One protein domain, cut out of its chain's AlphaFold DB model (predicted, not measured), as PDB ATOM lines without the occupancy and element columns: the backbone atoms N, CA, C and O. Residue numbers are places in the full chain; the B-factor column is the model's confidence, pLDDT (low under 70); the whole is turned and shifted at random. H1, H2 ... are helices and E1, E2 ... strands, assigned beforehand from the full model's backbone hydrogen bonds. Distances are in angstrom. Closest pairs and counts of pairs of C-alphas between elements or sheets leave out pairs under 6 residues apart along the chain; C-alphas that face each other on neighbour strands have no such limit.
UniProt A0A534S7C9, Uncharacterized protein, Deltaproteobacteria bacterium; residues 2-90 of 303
ATOM      1  N   ILE A   2     193.970 176.288 242.725       73.00
ATOM      2  CA  ILE A   2     195.276 176.676 243.304       73.00
ATOM      3  C   ILE A   2     196.479 176.140 242.507       73.00
ATOM      4  O   ILE A   2     197.426 176.876 242.266       73.00
ATOM      5  N   ALA A   3     196.411 174.898 242.017       70.62
ATOM      6  CA  ALA A   3     197.456 174.328 241.162       70.62
ATOM      7  C   ALA A   3     197.596 175.034 239.794       70.62
ATOM      8  O   ALA A   3     198.698 175.127 239.273       70.62
ATOM      9  N   ARG A   4     196.500 175.573 239.238       67.19
ATOM     10  CA  ARG A   4     196.519 176.361 237.990       67.19
ATOM     11  C   ARG A   4     197.100 177.755 238.212       67.19
ATOM     12  O   ARG A   4     197.872 178.245 237.399       67.19
ATOM     13  N   ALA A   5     196.797 178.349 239.364       63.66
ATOM     14  CA  ALA A   5     197.380 179.615 239.784       63.66
ATOM     15  C   ALA A   5     198.890 179.515 240.034       63.66
ATOM     16  O   ALA A   5     199.640 180.408 239.666       63.66
ATOM     17  N   ALA A   6     199.360 178.389 240.583       64.69
ATOM     18  CA  ALA A   6     200.791 178.112 240.702       64.69
ATOM     19  C   ALA A   6     201.504 177.991 239.336       64.69
ATOM     20  O   ALA A   6     202.704 178.225 239.263       64.69
ATOM     21  N   GLY A   7     200.770 177.660 238.267       67.00
ATOM     22  CA  GLY A   7     201.254 177.662 236.883       67.00
ATOM     23  C   GLY A   7     201.129 179.009 236.158       67.00
ATOM     24  O   GLY A   7     201.455 179.077 234.978       67.00
ATOM     25  N   GLY A   8     200.652 180.066 236.828       68.75
ATOM     26  CA  GLY A   8     200.491 181.405 236.244       68.75
ATOM     27  C   GLY A   8     199.253 181.585 235.356       68.75
ATOM     28  O   GLY A   8     199.132 182.604 234.684       68.75
ATOM     29  N   GLU A   9     198.320 180.627 235.343       73.50
ATOM     30  CA  GLU A   9     197.118 180.696 234.495       73.50
ATOM     31  C   GLU A   9     196.064 181.694 235.014       73.50
ATOM     32  O   GLU A   9     195.248 182.188 234.237       73.50
ATOM     33  N   CYS A  10     196.048 181.975 236.322       79.62
ATOM     34  CA  CYS A  10     195.168 182.961 236.955       79.62
ATOM     35  C   CYS A  10     195.643 183.347 238.355       79.62
ATOM     36  O   CYS A  10     196.360 182.580 239.001       79.62
ATOM     37  N   ASP A  11     195.157 184.478 238.861       87.62
ATOM     38  CA  ASP A  11     195.245 184.779 240.289       87.62
ATOM     39  C   ASP A  11     194.064 184.136 241.023       87.62
ATOM     40  O   ASP A  11     192.988 183.933 240.454       87.62
ATOM     41  N   VAL A  12     194.249 183.817 242.305       91.38
ATOM     42  CA  VAL A  12     193.180 183.261 243.148       91.38
ATOM     43  C   VAL A  12     192.811 184.264 244.212       91.38
ATOM     44  O   VAL A  12     193.649 184.635 245.035       91.38
ATOM     45  N   THR A  13     191.541 184.642 244.225       96.00
ATOM     46  CA  THR A  13     190.942 185.453 245.278       96.00
ATOM     47  C   THR A  13     189.946 184.626 246.068       96.00
ATOM     48  O   THR A  13     189.397 183.634 245.576       96.00
ATOM     49  N   VAL A  14     189.732 185.013 247.320       96.00
ATOM     50  CA  VAL A  14     188.735 184.407 248.197       96.00
ATOM     51  C   VAL A  14     187.894 185.518 248.792       96.00
ATOM     52  O   VAL A  14     188.441 186.477 249.323       96.00
ATOM     53  N   LYS A  15     186.570 185.397 248.716       93.69
ATOM     54  CA  LYS A  15     185.631 186.297 249.400       93.69
ATOM     55  C   LYS A  15     184.737 185.480 250.329       93.69
ATOM     56  O   LYS A  15     184.399 184.336 250.013       93.69
ATOM     57  N   GLY A  16     184.377 186.036 251.480       90.81
ATOM     58  CA  GLY A  16     183.563 185.343 252.480       90.81
ATOM     59  C   GLY A  16     183.323 186.170 253.738       90.81
ATOM     60  O   GLY A  16     183.752 187.317 253.811       90.81
ATOM     61  N   LEU A  17     182.651 185.593 254.735       88.69
ATOM     62  CA  LEU A  17     182.412 186.241 256.032       88.69
ATOM     63  C   LEU A  17     183.381 185.726 257.108       88.69
ATOM     64  O   LEU A  17     183.500 184.520 257.297       88.69
ATOM     65  N   LEU A  18     184.041 186.596 257.870       87.38
ATOM     66  CA  LEU A  18     184.810 186.219 259.069       87.38
ATOM     67  C   LEU A  18     184.257 186.998 260.256       87.38
ATOM     68  O   LEU A  18     184.264 188.228 260.242       87.38
ATOM     69  N   GLY A  19     183.732 186.294 261.263       82.88
ATOM     70  CA  GLY A  19     183.106 186.946 262.420       82.88
ATOM     71  C   GLY A  19     181.962 187.899 262.042       82.88
ATOM     72  O   GLY A  19     181.826 188.957 262.643       82.88
ATOM     73  N   GLY A  20     181.186 187.565 261.002       81.88
ATOM     74  CA  GLY A  20     180.067 188.379 260.504       81.88
ATOM     75  C   GLY A  20     180.455 189.561 259.607       81.88
ATOM     76  O   GLY A  20     179.571 190.207 259.053       81.88
ATOM     77  N   SER A  21     181.748 189.834 259.417       85.25
ATOM     78  CA  SER A  21     182.224 190.884 258.508       85.25
ATOM     79  C   SER A  21     182.575 190.308 257.143       85.25
ATOM     80  O   SER A  21     183.197 189.248 257.070       85.25
ATOM     81  N   ALA A  22     182.219 191.010 256.064       89.38
ATOM     82  CA  ALA A  22     182.703 190.687 254.725       89.38
ATOM     83  C   ALA A  22     184.222 190.852 254.677       89.38
ATOM     84  O   ALA A  22     184.746 191.873 255.124       89.38
ATOM     85  N   ARG A  23     184.900 189.824 254.168       93.62
ATOM     86  CA  ARG A  23     186.351 189.745 254.059       93.62
ATOM     87  C   ARG A  23     186.789 189.295 252.674       93.62
ATOM     88  O   ARG A  23     186.072 188.559 251.980       93.62
ATOM     89  N   GLY A  24     188.005 189.679 252.324       94.62
ATOM     90  CA  GLY A  24     188.703 189.240 251.134       94.62
ATOM     91  C   GLY A  24     190.120 188.752 251.392       94.62
ATOM     92  O   GLY A  24     190.770 189.130 252.362       94.62
ATOM     93  N   TRP A  25     190.580 187.884 250.496       95.94
ATOM     94  CA  TRP A  25     191.958 187.430 250.424       95.94
ATOM     95  C   TRP A  25     192.403 187.298 248.974       95.94
ATOM     96  O   TRP A  25     191.597 186.977 248.095       95.94
ATOM     97  N   TYR A  26     193.704 187.437 248.733       94.19
ATOM     98  CA  TYR A  26     194.332 187.036 247.477       94.19
ATOM     99  C   TYR A  26     195.538 186.137 247.738       94.19
ATOM    100  O   TYR A  26     196.230 186.259 248.752       94.19
ATOM    101  N   ARG A  27     195.783 185.198 246.826       92.62
ATOM    102  CA  ARG A  27     196.920 184.283 246.906       92.62
ATOM    103  C   ARG A  27     198.191 184.965 246.394       92.62
ATOM    104  O   ARG A  27     198.241 185.397 245.247       92.62
ATOM    105  N   ARG A  28     199.239 184.982 247.216       87.38
ATOM    106  CA  ARG A  28     200.585 185.473 246.895       87.38
ATOM    107  C   ARG A  28     201.421 184.412 246.166       87.38
ATOM    108  O   ARG A  28     201.071 183.228 246.117       87.38
ATOM    109  N   ALA A  29     202.556 184.837 245.610       78.38
ATOM    110  CA  ALA A  29     203.486 183.965 244.885       78.38
ATOM    111  C   ALA A  29     204.110 182.867 245.771       78.38
ATOM    112  O   ALA A  29     204.343 181.758 245.296       78.38
ATOM    113  N   ASP A  30     204.305 183.142 247.067       80.19
ATOM    114  CA  ASP A  30     204.770 182.174 248.076       80.19
ATOM    115  C   ASP A  30     203.707 181.124 248.459       80.19
ATOM    116  O   ASP A  30     203.982 180.186 249.205       80.19
ATOM    117  N   GLY A  31     202.492 181.253 247.921       83.50
ATOM    118  CA  GLY A  31     201.377 180.344 248.139       83.50
ATOM    119  C   GLY A  31     200.535 180.625 249.377       83.50
ATOM    120  O   GLY A  31     199.567 179.892 249.604       83.50
ATOM    121  N   LEU A  32     200.852 181.680 250.128       88.94
ATOM    122  CA  LEU A  32     200.040 182.173 251.237       88.94
ATOM    123  C   LEU A  32     198.924 183.098 250.738       88.94
ATOM    124  O   LEU A  32     198.947 183.586 249.610       88.94
ATOM    125  N   PHE A  33     197.935 183.341 251.590       92.75
ATOM    126  CA  PHE A  33     196.802 184.221 251.338       92.75
ATOM    127  C   PHE A  33     196.921 185.469 252.199       92.75
ATOM    128  O   PHE A  33     196.859 185.386 253.425       92.75
ATOM    129  N   GLN A  34     197.083 186.615 251.551       95.44
ATOM    130  CA  GLN A  34     197.023 187.916 252.204       95.44
ATOM    131  C   GLN A  34     195.562 188.306 252.378       95.44
ATOM    132  O   GLN A  34     194.791 188.160 251.429       95.44
ATOM    133  N   SER A  35     195.185 188.761 253.569       93.88
ATOM    134  CA  SER A  35     193.847 189.292 253.818       93.88
ATOM    135  C   SER A  35     193.749 190.758 253.414       93.88
ATOM    136  O   SER A  35     194.757 191.432 253.219       93.88
ATOM    137  N   ASP A  36     192.520 191.243 253.338       90.12
ATOM    138  CA  ASP A  36     192.109 192.632 253.117       90.12
ATOM    139  C   ASP A  36     192.432 193.606 254.262       90.12
ATOM    140  O   ASP A  36     191.853 194.687 254.326       90.12
ATOM    141  N   ARG A  37     193.369 193.257 255.151       87.81
ATOM    142  CA  ARG A  37     193.962 194.182 256.120       87.81
ATOM    143  C   ARG A  37     195.479 194.222 256.003       87.81
ATOM    144  O   ARG A  37     196.123 193.174 255.949       87.81
ATOM    145  N   ASN A  38     196.050 195.423 256.004       83.69
ATOM    146  CA  ASN A  38     197.495 195.623 255.858       83.69
ATOM    147  C   ASN A  38     198.312 195.094 257.055       83.69
ATOM    148  O   ASN A  38     199.482 194.754 256.888       83.69
ATOM    149  N   ASP A  39     197.725 195.036 258.253       81.69
ATOM    150  CA  ASP A  39     198.380 194.624 259.505       81.69
ATOM    151  C   ASP A  39     198.197 193.133 259.844       81.69
ATOM    152  O   ASP A  39     198.801 192.622 260.791       81.69
ATOM    153  N   GLU A  40     197.402 192.405 259.059       85.44
ATOM    154  CA  GLU A  40     197.197 190.971 259.232       85.44
ATOM    155  C   GLU A  40     198.242 190.160 258.444       85.44
ATOM    156  O   GLU A  40     198.460 190.349 257.243       85.44
ATOM    157  N   ALA A  41     198.877 189.203 259.124       85.75
ATOM    158  CA  ALA A  41     199.859 188.321 258.504       85.75
ATOM    159  C   ALA A  41     199.202 187.368 257.476       85.75
ATOM    160  O   ALA A  41     198.126 186.825 257.752       85.75
ATOM    161  N   PRO A  42     199.862 187.083 256.333       90.31
ATOM    162  CA  PRO A  42     199.380 186.094 255.377       90.31
ATOM    163  C   PRO A  42     199.196 184.709 256.011       90.31
ATOM    164  O   PRO A  42     200.040 184.243 256.778       90.31
ATOM    165  N   ILE A  43     198.128 184.010 255.631       90.25
ATOM    166  CA  ILE A  43     197.772 182.689 256.167       90.25
ATOM    167  C   ILE A  43     197.851 181.588 255.104       90.25
ATOM    168  O   ILE A  43     197.833 181.848 253.905       90.25
ATOM    169  N   SER A  44     197.932 180.327 255.527       93.19
ATOM    170  CA  SER A  44     197.950 179.186 254.597       93.19
ATOM    171  C   SER A  44     196.557 178.877 254.015       93.19
ATOM    172  O   SER A  44     195.543 179.162 254.654       93.19
ATOM    173  N   ASP A  45     196.491 178.211 252.850       90.38
ATOM    174  CA  ASP A  45     195.227 177.668 252.297       90.38
ATOM    175  C   ASP A  45     194.513 176.755 253.306       90.38
ATOM    176  O   ASP A  45     193.296 176.814 253.450       90.38
ATOM    177  N   ALA A  46     195.270 175.942 254.053       90.31
ATOM    178  CA  ALA A  46     194.715 175.048 255.065       90.31
ATOM    179  C   ALA A  46     194.036 175.830 256.200       90.31
ATOM    180  O   ALA A  46     192.921 175.497 256.598       90.31
ATOM    181  N   THR A  47     194.668 176.907 256.677       92.19
ATOM    182  CA  THR A  47     194.083 177.816 257.674       92.19
ATOM    183  C   THR A  47     192.829 178.494 257.126       92.19
ATOM    184  O   THR A  47     191.801 178.515 257.801       92.19
ATOM    185  N   LEU A  48     192.883 179.005 255.891       91.75
ATOM    186  CA  LEU A  48     191.767 179.713 255.263       91.75
ATOM    187  C   LEU A  48     190.561 178.792 255.013       91.75
ATOM    188  O   LEU A  48     189.422 179.181 255.271       91.75
ATOM    189  N   ARG A  49     190.790 177.548 254.575       90.88
ATOM    190  CA  ARG A  49     189.746 176.511 254.496       90.88
ATOM    191  C   ARG A  49     189.229 176.114 255.875       90.88
ATOM    192  O   ARG A  49     188.032 175.895 256.018       90.88
ATOM    193  N   GLY A  50     190.101 176.063 256.880       88.94
ATOM    194  CA  GLY A  50     189.727 175.783 258.267       88.94
ATOM    195  C   GLY A  50     188.728 176.796 258.833       88.94
ATOM    196  O   GLY A  50     187.802 176.405 259.536       88.94
ATOM    197  N   GLN A  51     188.838 178.078 258.466       87.38
ATOM    198  CA  GLN A  51     187.864 179.108 258.864       87.38
ATOM    199  C   GLN A  51     186.455 178.839 258.313       87.38
ATOM    200  O   GLN A  51     185.470 179.133 258.985       87.38
ATOM    201  N   ALA A  52     186.355 178.237 257.123       88.56
ATOM    202  CA  ALA A  52     185.077 177.910 256.490       88.56
ATOM    203  C   ALA A  52     184.324 176.752 257.166       88.56
ATOM    204  O   ALA A  52     183.187 176.470 256.801       88.56
ATOM    205  N   ALA A  53     184.940 176.075 258.143       88.06
ATOM    206  CA  ALA A  53     184.274 175.044 258.936       88.06
ATOM    207  C   ALA A  53     183.257 175.626 259.936       88.06
ATOM    208  O   ALA A  53     182.424 174.891 260.465       88.06
ATOM    209  N   VAL A  54     183.311 176.936 260.202       86.56
ATOM    210  CA  VAL A  54     182.313 177.633 261.018       86.56
ATOM    211  C   VAL A  54     181.122 178.011 260.135       86.56
ATOM    212  O   VAL A  54     181.290 178.672 259.113       86.56
ATOM    213  N   ALA A  55     179.913 177.609 260.532       88.25
ATOM    214  CA  ALA A  55     178.691 177.931 259.795       88.25
ATOM    215  C   ALA A  55     178.527 179.453 259.615       88.25
ATOM    216  O   ALA A  55     178.729 180.215 260.564       88.25
ATOM    217  N   GLY A  56     178.173 179.890 258.402       84.06
ATOM    218  CA  GLY A  56     178.079 181.311 258.050       84.06
ATOM    219  C   GLY A  56     179.424 181.986 257.759       84.06
ATOM    220  O   GLY A  56     179.480 183.212 257.676       84.06
ATOM    221  N   GLN A  57     180.515 181.219 257.644       91.25
ATOM    222  CA  GLN A  57     181.829 181.700 257.202       91.25
ATOM    223  C   GLN A  57     182.263 181.053 255.891       91.25
ATOM    224  O   GLN A  57     183.429 180.699 255.698       91.25
ATOM    225  N   GLU A  58     181.329 180.900 254.961       88.75
ATOM    226  CA  GLU A  58     181.608 180.334 253.653       88.75
ATOM    227  C   GLU A  58     182.742 181.108 252.959       88.75
ATOM    228  O   GLU A  58     182.939 182.315 253.147       88.75
ATOM    229  N   ARG A  59     183.542 180.379 252.181       90.56
ATOM    230  CA  ARG A  59     184.675 180.921 251.427       90.56
ATOM    231  C   ARG A  59     184.482 180.588 249.960       90.56
ATOM    232  O   ARG A  59     184.507 179.418 249.578       90.56
ATOM    233  N   THR A  60     184.341 181.614 249.137       92.31
ATOM    234  CA  THR A  60     184.234 181.473 247.687       92.31
ATOM    235  C   THR A  60     185.589 181.743 247.068       92.31
ATOM    236  O   THR A  60     186.075 182.868 247.127       92.31
ATOM    237  N   TYR A  61     186.191 180.712 246.478       92.12
ATOM    238  CA  TYR A  61     187.437 180.827 245.727       92.12
ATOM    239  C   TYR A  61     187.111 181.162 244.273       92.12
ATOM    240  O   TYR A  61     186.330 180.443 243.644       92.12
ATOM    241  N   THR A  62     187.750 182.195 243.733       91.12
ATOM    242  CA  THR A  62     187.565 182.653 242.353       91.12
ATOM    243  C   THR A  62     188.918 182.757 241.658       91.12
ATOM    244  O   THR A  62     189.884 183.268 242.213       91.12
ATOM    245  N   CYS A  63     188.978 182.254 240.429       84.31
ATOM    246  CA  CYS A  63     190.116 182.403 239.527       84.31
ATOM    247  C   CYS A  63     189.847 183.653 238.685       84.31
ATOM    248  O   CYS A  63     188.827 183.714 237.995       84.31
ATOM    249  N   VAL A  64     190.710 184.656 238.799       84.56
ATOM    250  CA  VAL A  64     190.579 185.959 238.125       84.56
ATOM    251  C   VAL A  64     191.746 186.157 237.155       84.56
ATOM    252  O   VAL A  64     192.772 185.493 237.325       84.56
ATOM    253  N   PRO A  65     191.633 187.020 236.126       84.81
ATOM    254  CA  PRO A  65     192.736 187.257 235.197       84.81
ATOM    255  C   PRO A  65     194.062 187.523 235.935       84.81
ATOM    256  O   PRO A  65     194.040 188.253 236.933       84.81
ATOM    257  N   PRO A  66     195.194 186.950 235.483       79.50
ATOM    258  CA  PRO A  66     196.497 187.221 236.083       79.50
ATOM    259  C   PRO A  66     196.752 188.727 236.227       79.50
ATOM    260  O   PRO A  66     196.493 189.491 235.295       79.50
ATOM    261  N   GLY A  67     197.242 189.148 237.389       77.62
ATOM    262  CA  GLY A  67     197.489 190.548 237.729       77.62
ATOM    263  C   GLY A  67     196.302 191.296 238.339       77.62
ATOM    264  O   GLY A  67     196.483 192.433 238.754       77.62
ATOM    265  N   SER A  68     195.108 190.697 238.421       78.94
ATOM    266  CA  SER A  68     193.915 191.337 239.010       78.94
ATOM    267  C   SER A  68     193.569 190.842 240.418       78.94
ATOM    268  O   SER A  68     192.576 191.280 241.004       78.94
ATOM    269  N   GLY A  69     194.366 189.926 240.979       84.12
ATOM    270  CA  GLY A  69     194.103 189.305 242.277       84.12
ATOM    271  C   GLY A  69     194.028 190.291 243.441       84.12
ATOM    272  O   GLY A  69     193.169 190.129 244.302       84.12
ATOM    273  N   ILE A  70     194.877 191.322 243.452       86.38
ATOM    274  CA  ILE A  70     194.873 192.368 244.485       86.38
ATOM    275  C   ILE A  70     193.584 193.193 244.373       86.38
ATOM    276  O   ILE A  70     192.775 193.167 245.302       86.38
ATOM    277  N   ARG A  71     193.310 193.742 243.180       89.62
ATOM    278  CA  ARG A  71     192.095 194.510 242.875       89.62
ATOM    279  C   ARG A  71     190.790 193.820 243.227       89.62
ATOM    280  O   ARG A  71     189.842 194.409 243.735       89.62
ATOM    281  N   VAL A  72     190.688 192.550 242.854       88.75
ATOM    282  CA  VAL A  72     189.460 191.778 243.070       88.75
ATOM    283  C   VAL A  72     189.412 191.224 244.493       88.75
ATOM    284  O   VAL A  72     188.327 190.960 245.013       88.75
ATOM    285  N   GLY A  73     190.568 191.002 245.115       89.81
ATOM    286  CA  GLY A  73     190.709 190.273 246.365       89.81
ATOM    287  C   GLY A  73     190.689 191.148 247.607       89.81
ATOM    288  O   GLY A  73     189.956 190.803 248.534       89.81
ATOM    289  N   VAL A  74     191.468 192.227 247.650       93.19
ATOM    290  CA  VAL A  74     191.810 192.911 248.910       93.19
ATOM    291  C   VAL A  74     191.930 194.433 248.842       93.19
ATOM    292  O   VAL A  74     191.896 195.031 249.904       93.19
ATOM    293  N   ASP A  75     192.104 195.035 247.668       88.88
ATOM    294  CA  ASP A  75     192.395 196.470 247.507       88.88
ATOM    295  C   ASP A  75     191.748 196.953 246.209       88.88
ATOM    296  O   ASP A  75     192.287 196.748 245.123       88.88
ATOM    297  N   ARG A  76     190.519 197.450 246.301       87.81
ATOM    298  CA  ARG A  76     189.619 197.639 245.161       87.81
ATOM    299  C   ARG A  76     190.053 198.763 244.222       87.81
ATOM    300  O   ARG A  76     189.768 198.651 243.017       87.81
ATOM    301  N   ASP A  77     190.657 199.822 244.737       77.69
ATOM    302  CA  ASP A  77     191.113 200.976 243.960       77.69
ATOM    303  C   ASP A  77     192.634 201.008 243.716       77.69
ATOM    304  O   ASP A  77     193.092 201.808 242.898       77.69
ATOM    305  N   GLU A  78     193.364 200.036 244.273       80.12
ATOM    306  CA  GLU A  78     194.794 199.781 244.068       80.12
ATOM    307  C   GLU A  78     195.699 200.914 244.574       80.12
ATOM    308  O   GLU A  78     196.768 201.174 244.000       80.12
ATOM    309  N   ASP A  79     195.291 201.589 245.647       74.50
ATOM    310  CA  ASP A  79     196.055 202.675 246.263       74.50
ATOM    311  C   ASP A  79     197.078 202.193 247.322       74.50
ATOM    312  O   ASP A  79     197.975 202.946 247.728       74.50
ATOM    313  N   GLY A  80     197.019 200.907 247.695       79.88
ATOM    314  CA  GLY A  80     197.902 200.248 248.657       79.88
ATOM    315  C   GLY A  80     197.338 200.134 250.076       79.88
ATOM    316  O   GLY A  80     197.963 199.471 250.922       79.88
ATOM    317  N   PHE A  81     196.178 200.723 250.356       81.88
ATOM    318  CA  PHE A  81     195.387 200.470 251.554       81.88
ATOM    319  C   PHE A  81     194.341 199.402 251.236       81.88
ATOM    320  O   PHE A  81     193.657 199.440 250.229       81.88
ATOM    321  N   PHE A  82     194.264 198.361 252.061       89.31
ATOM    322  CA  PHE A  82     193.343 197.265 251.779       89.31
ATOM    323  C   PHE A  82     191.924 197.605 252.233       89.31
ATOM    324  O   PHE A  82     191.742 198.217 253.289       89.31
ATOM    325  N   ASP A  83     190.931 197.093 251.496       87.31
ATOM    326  CA  ASP A  83     189.506 197.423 251.613       87.31
ATOM    327  C   ASP A  83     189.028 197.458 253.074       87.31
ATOM    328  O   ASP A  83     188.234 198.307 253.487       87.31
ATOM    329  N   ARG A  84     189.469 196.490 253.890       89.06
ATOM    330  CA  ARG A  84     189.030 196.392 255.283       89.06
ATOM    331  C   ARG A  84     189.794 197.335 256.202       89.06
ATOM    332  O   ARG A  84     189.184 197.842 257.140       89.06
ATOM    333  N   THR A  85     191.076 197.585 255.946       85.19
ATOM    334  CA  THR A  85     191.846 198.617 256.657       85.19
ATOM    335  C   THR A  85     191.215 199.991 256.454       85.19
ATOM    336  O   THR A  85     191.060 200.733 257.420       85.19
ATOM    337  N   GLU A  86     190.771 200.297 255.244       87.00
ATOM    338  CA  GLU A  86     190.088 201.547 254.917       87.00
ATOM    339  C   GLU A  86     188.730 201.690 255.600       87.00
ATOM    340  O   GLU A  86     188.482 202.672 256.301       87.00
ATOM    341  N   LEU A  87     187.880 200.662 255.509       84.31
ATOM    342  CA  LEU A  87     186.586 200.657 256.198       84.31
ATOM    343  C   LEU A  87     186.729 200.762 257.720       84.31
ATOM    344  O   LEU A  87     185.921 201.428 258.369       84.31
ATOM    345  N   ASP A  88     187.741 200.111 258.303       81.25
ATOM    346  CA  ASP A  88     188.008 200.186 259.742       81.25
ATOM    347  C   ASP A  88     188.502 201.584 260.169       81.25
ATOM    348  O   ASP A  88     188.319 201.966 261.326       81.25
ATOM    349  N   GLN A  89     189.090 202.353 259.245       79.62
ATOM    350  CA  GLN A  89     189.591 203.717 259.463       79.62
ATOM    351  C   GLN A  89     188.661 204.812 258.904       79.62
ATOM    352  O   GLN A  89     188.969 205.999 259.014       79.62
ATOM    353  N   GLY A  90     187.507 204.428 258.353       76.62
ATOM    354  CA  GLY A  90     186.474 205.340 257.864       76.62
ATOM    355  C   GLY A  90     186.770 206.014 256.522       76.62
ATOM    356  O   GLY A  90     186.164 207.052 256.249       76.62
TER     357      GLY A  90
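Overview. This is residues 2 to 90 of the 303 residues of an uncharacterized protein of Deltaproteobacteria bacterium (UniProt A0A534S7C9). One antiparallel sheet of four strands, only just strongly twisted, has short helices over both faces: H1 and H2 over one face and H3 over the opposite one. H4, near the end of the printed part, only grazes this sheet with its residues 83 to 85. The printed part has 89 residues with four named helices and four named strands, in the order H1 E1 E2 E3 H2 E4 H3 H4; the strands lie side by side as E3, E2, E1, E4. The class is mixed, helices and strands. The whole is compact, with a radius of gyration of the C-alphas of 12.4 A, and rounded, with spans of 36 by 33 by 19 A.

Arrangement. H1, residues 2 to 6, lies over E1, residues 11 to 18, at a height over the sheet of 8.5 A; their closest C-alphas, of Ala 5 and Asp 11, are 5.6 A apart. E1 forms a hairpin with E2, residues 21 to 27, at 158 degrees, with N 14 and O 25 at 2.8 A. E2 forms a hairpin with E3, residues 33 to 35, where N 34 and O 26 are 2.9 A apart; E1, E2 and E3 make a meander, each strand the antiparallel neighbour of the one before. H2, residues 45 to 51, is on the same face as H1, 9.2 A over the sheet; it lies over E1 and runs along the strands, at 14 degrees to E1 on the local plane. E4, residues 59 to 64, is the antiparallel neighbour of E1 at 157 degrees, with N 13 and O 62 at 2.9 A. The edge strands are E3 and E4. H3, residues 69 to 73, lies over E1 on the opposite face at a height of 6.5 A, and the C-alphas of Thr 13 and Gly 73, the closest of E1 and H3, are 4.9 A apart. H4, residues 83 to 89, comes closest to E2 at the C-alphas of Arg 23 and Arg 84, 7.3 A. H3 and H4 are apart. In H1, H2, H3 and H4 every O i to N i+4 pair is within hydrogen-bond range.

Along the chain. H1 begins at C-alpha 2, (195.276, 176.676, 243.304). From first to last C-alpha E1 measures 21.5 A, E2 19.9 A, E4 15.4 A, H4 10.1 A and H2 10.0 A. E1 begins at C-alpha 11, (195.245, 184.779, 240.289), and H4 ends at C-alpha 89, (189.591, 203.717, 259.463).

Size, cuts and confidence. The two C-alphas farthest apart, of Gly 7 and Gly 90, are 37.7 A apart. The printed part has no cut and no long link. The mean pLDDT of the printed part is 85.7, with residues 4 to 8 under 70.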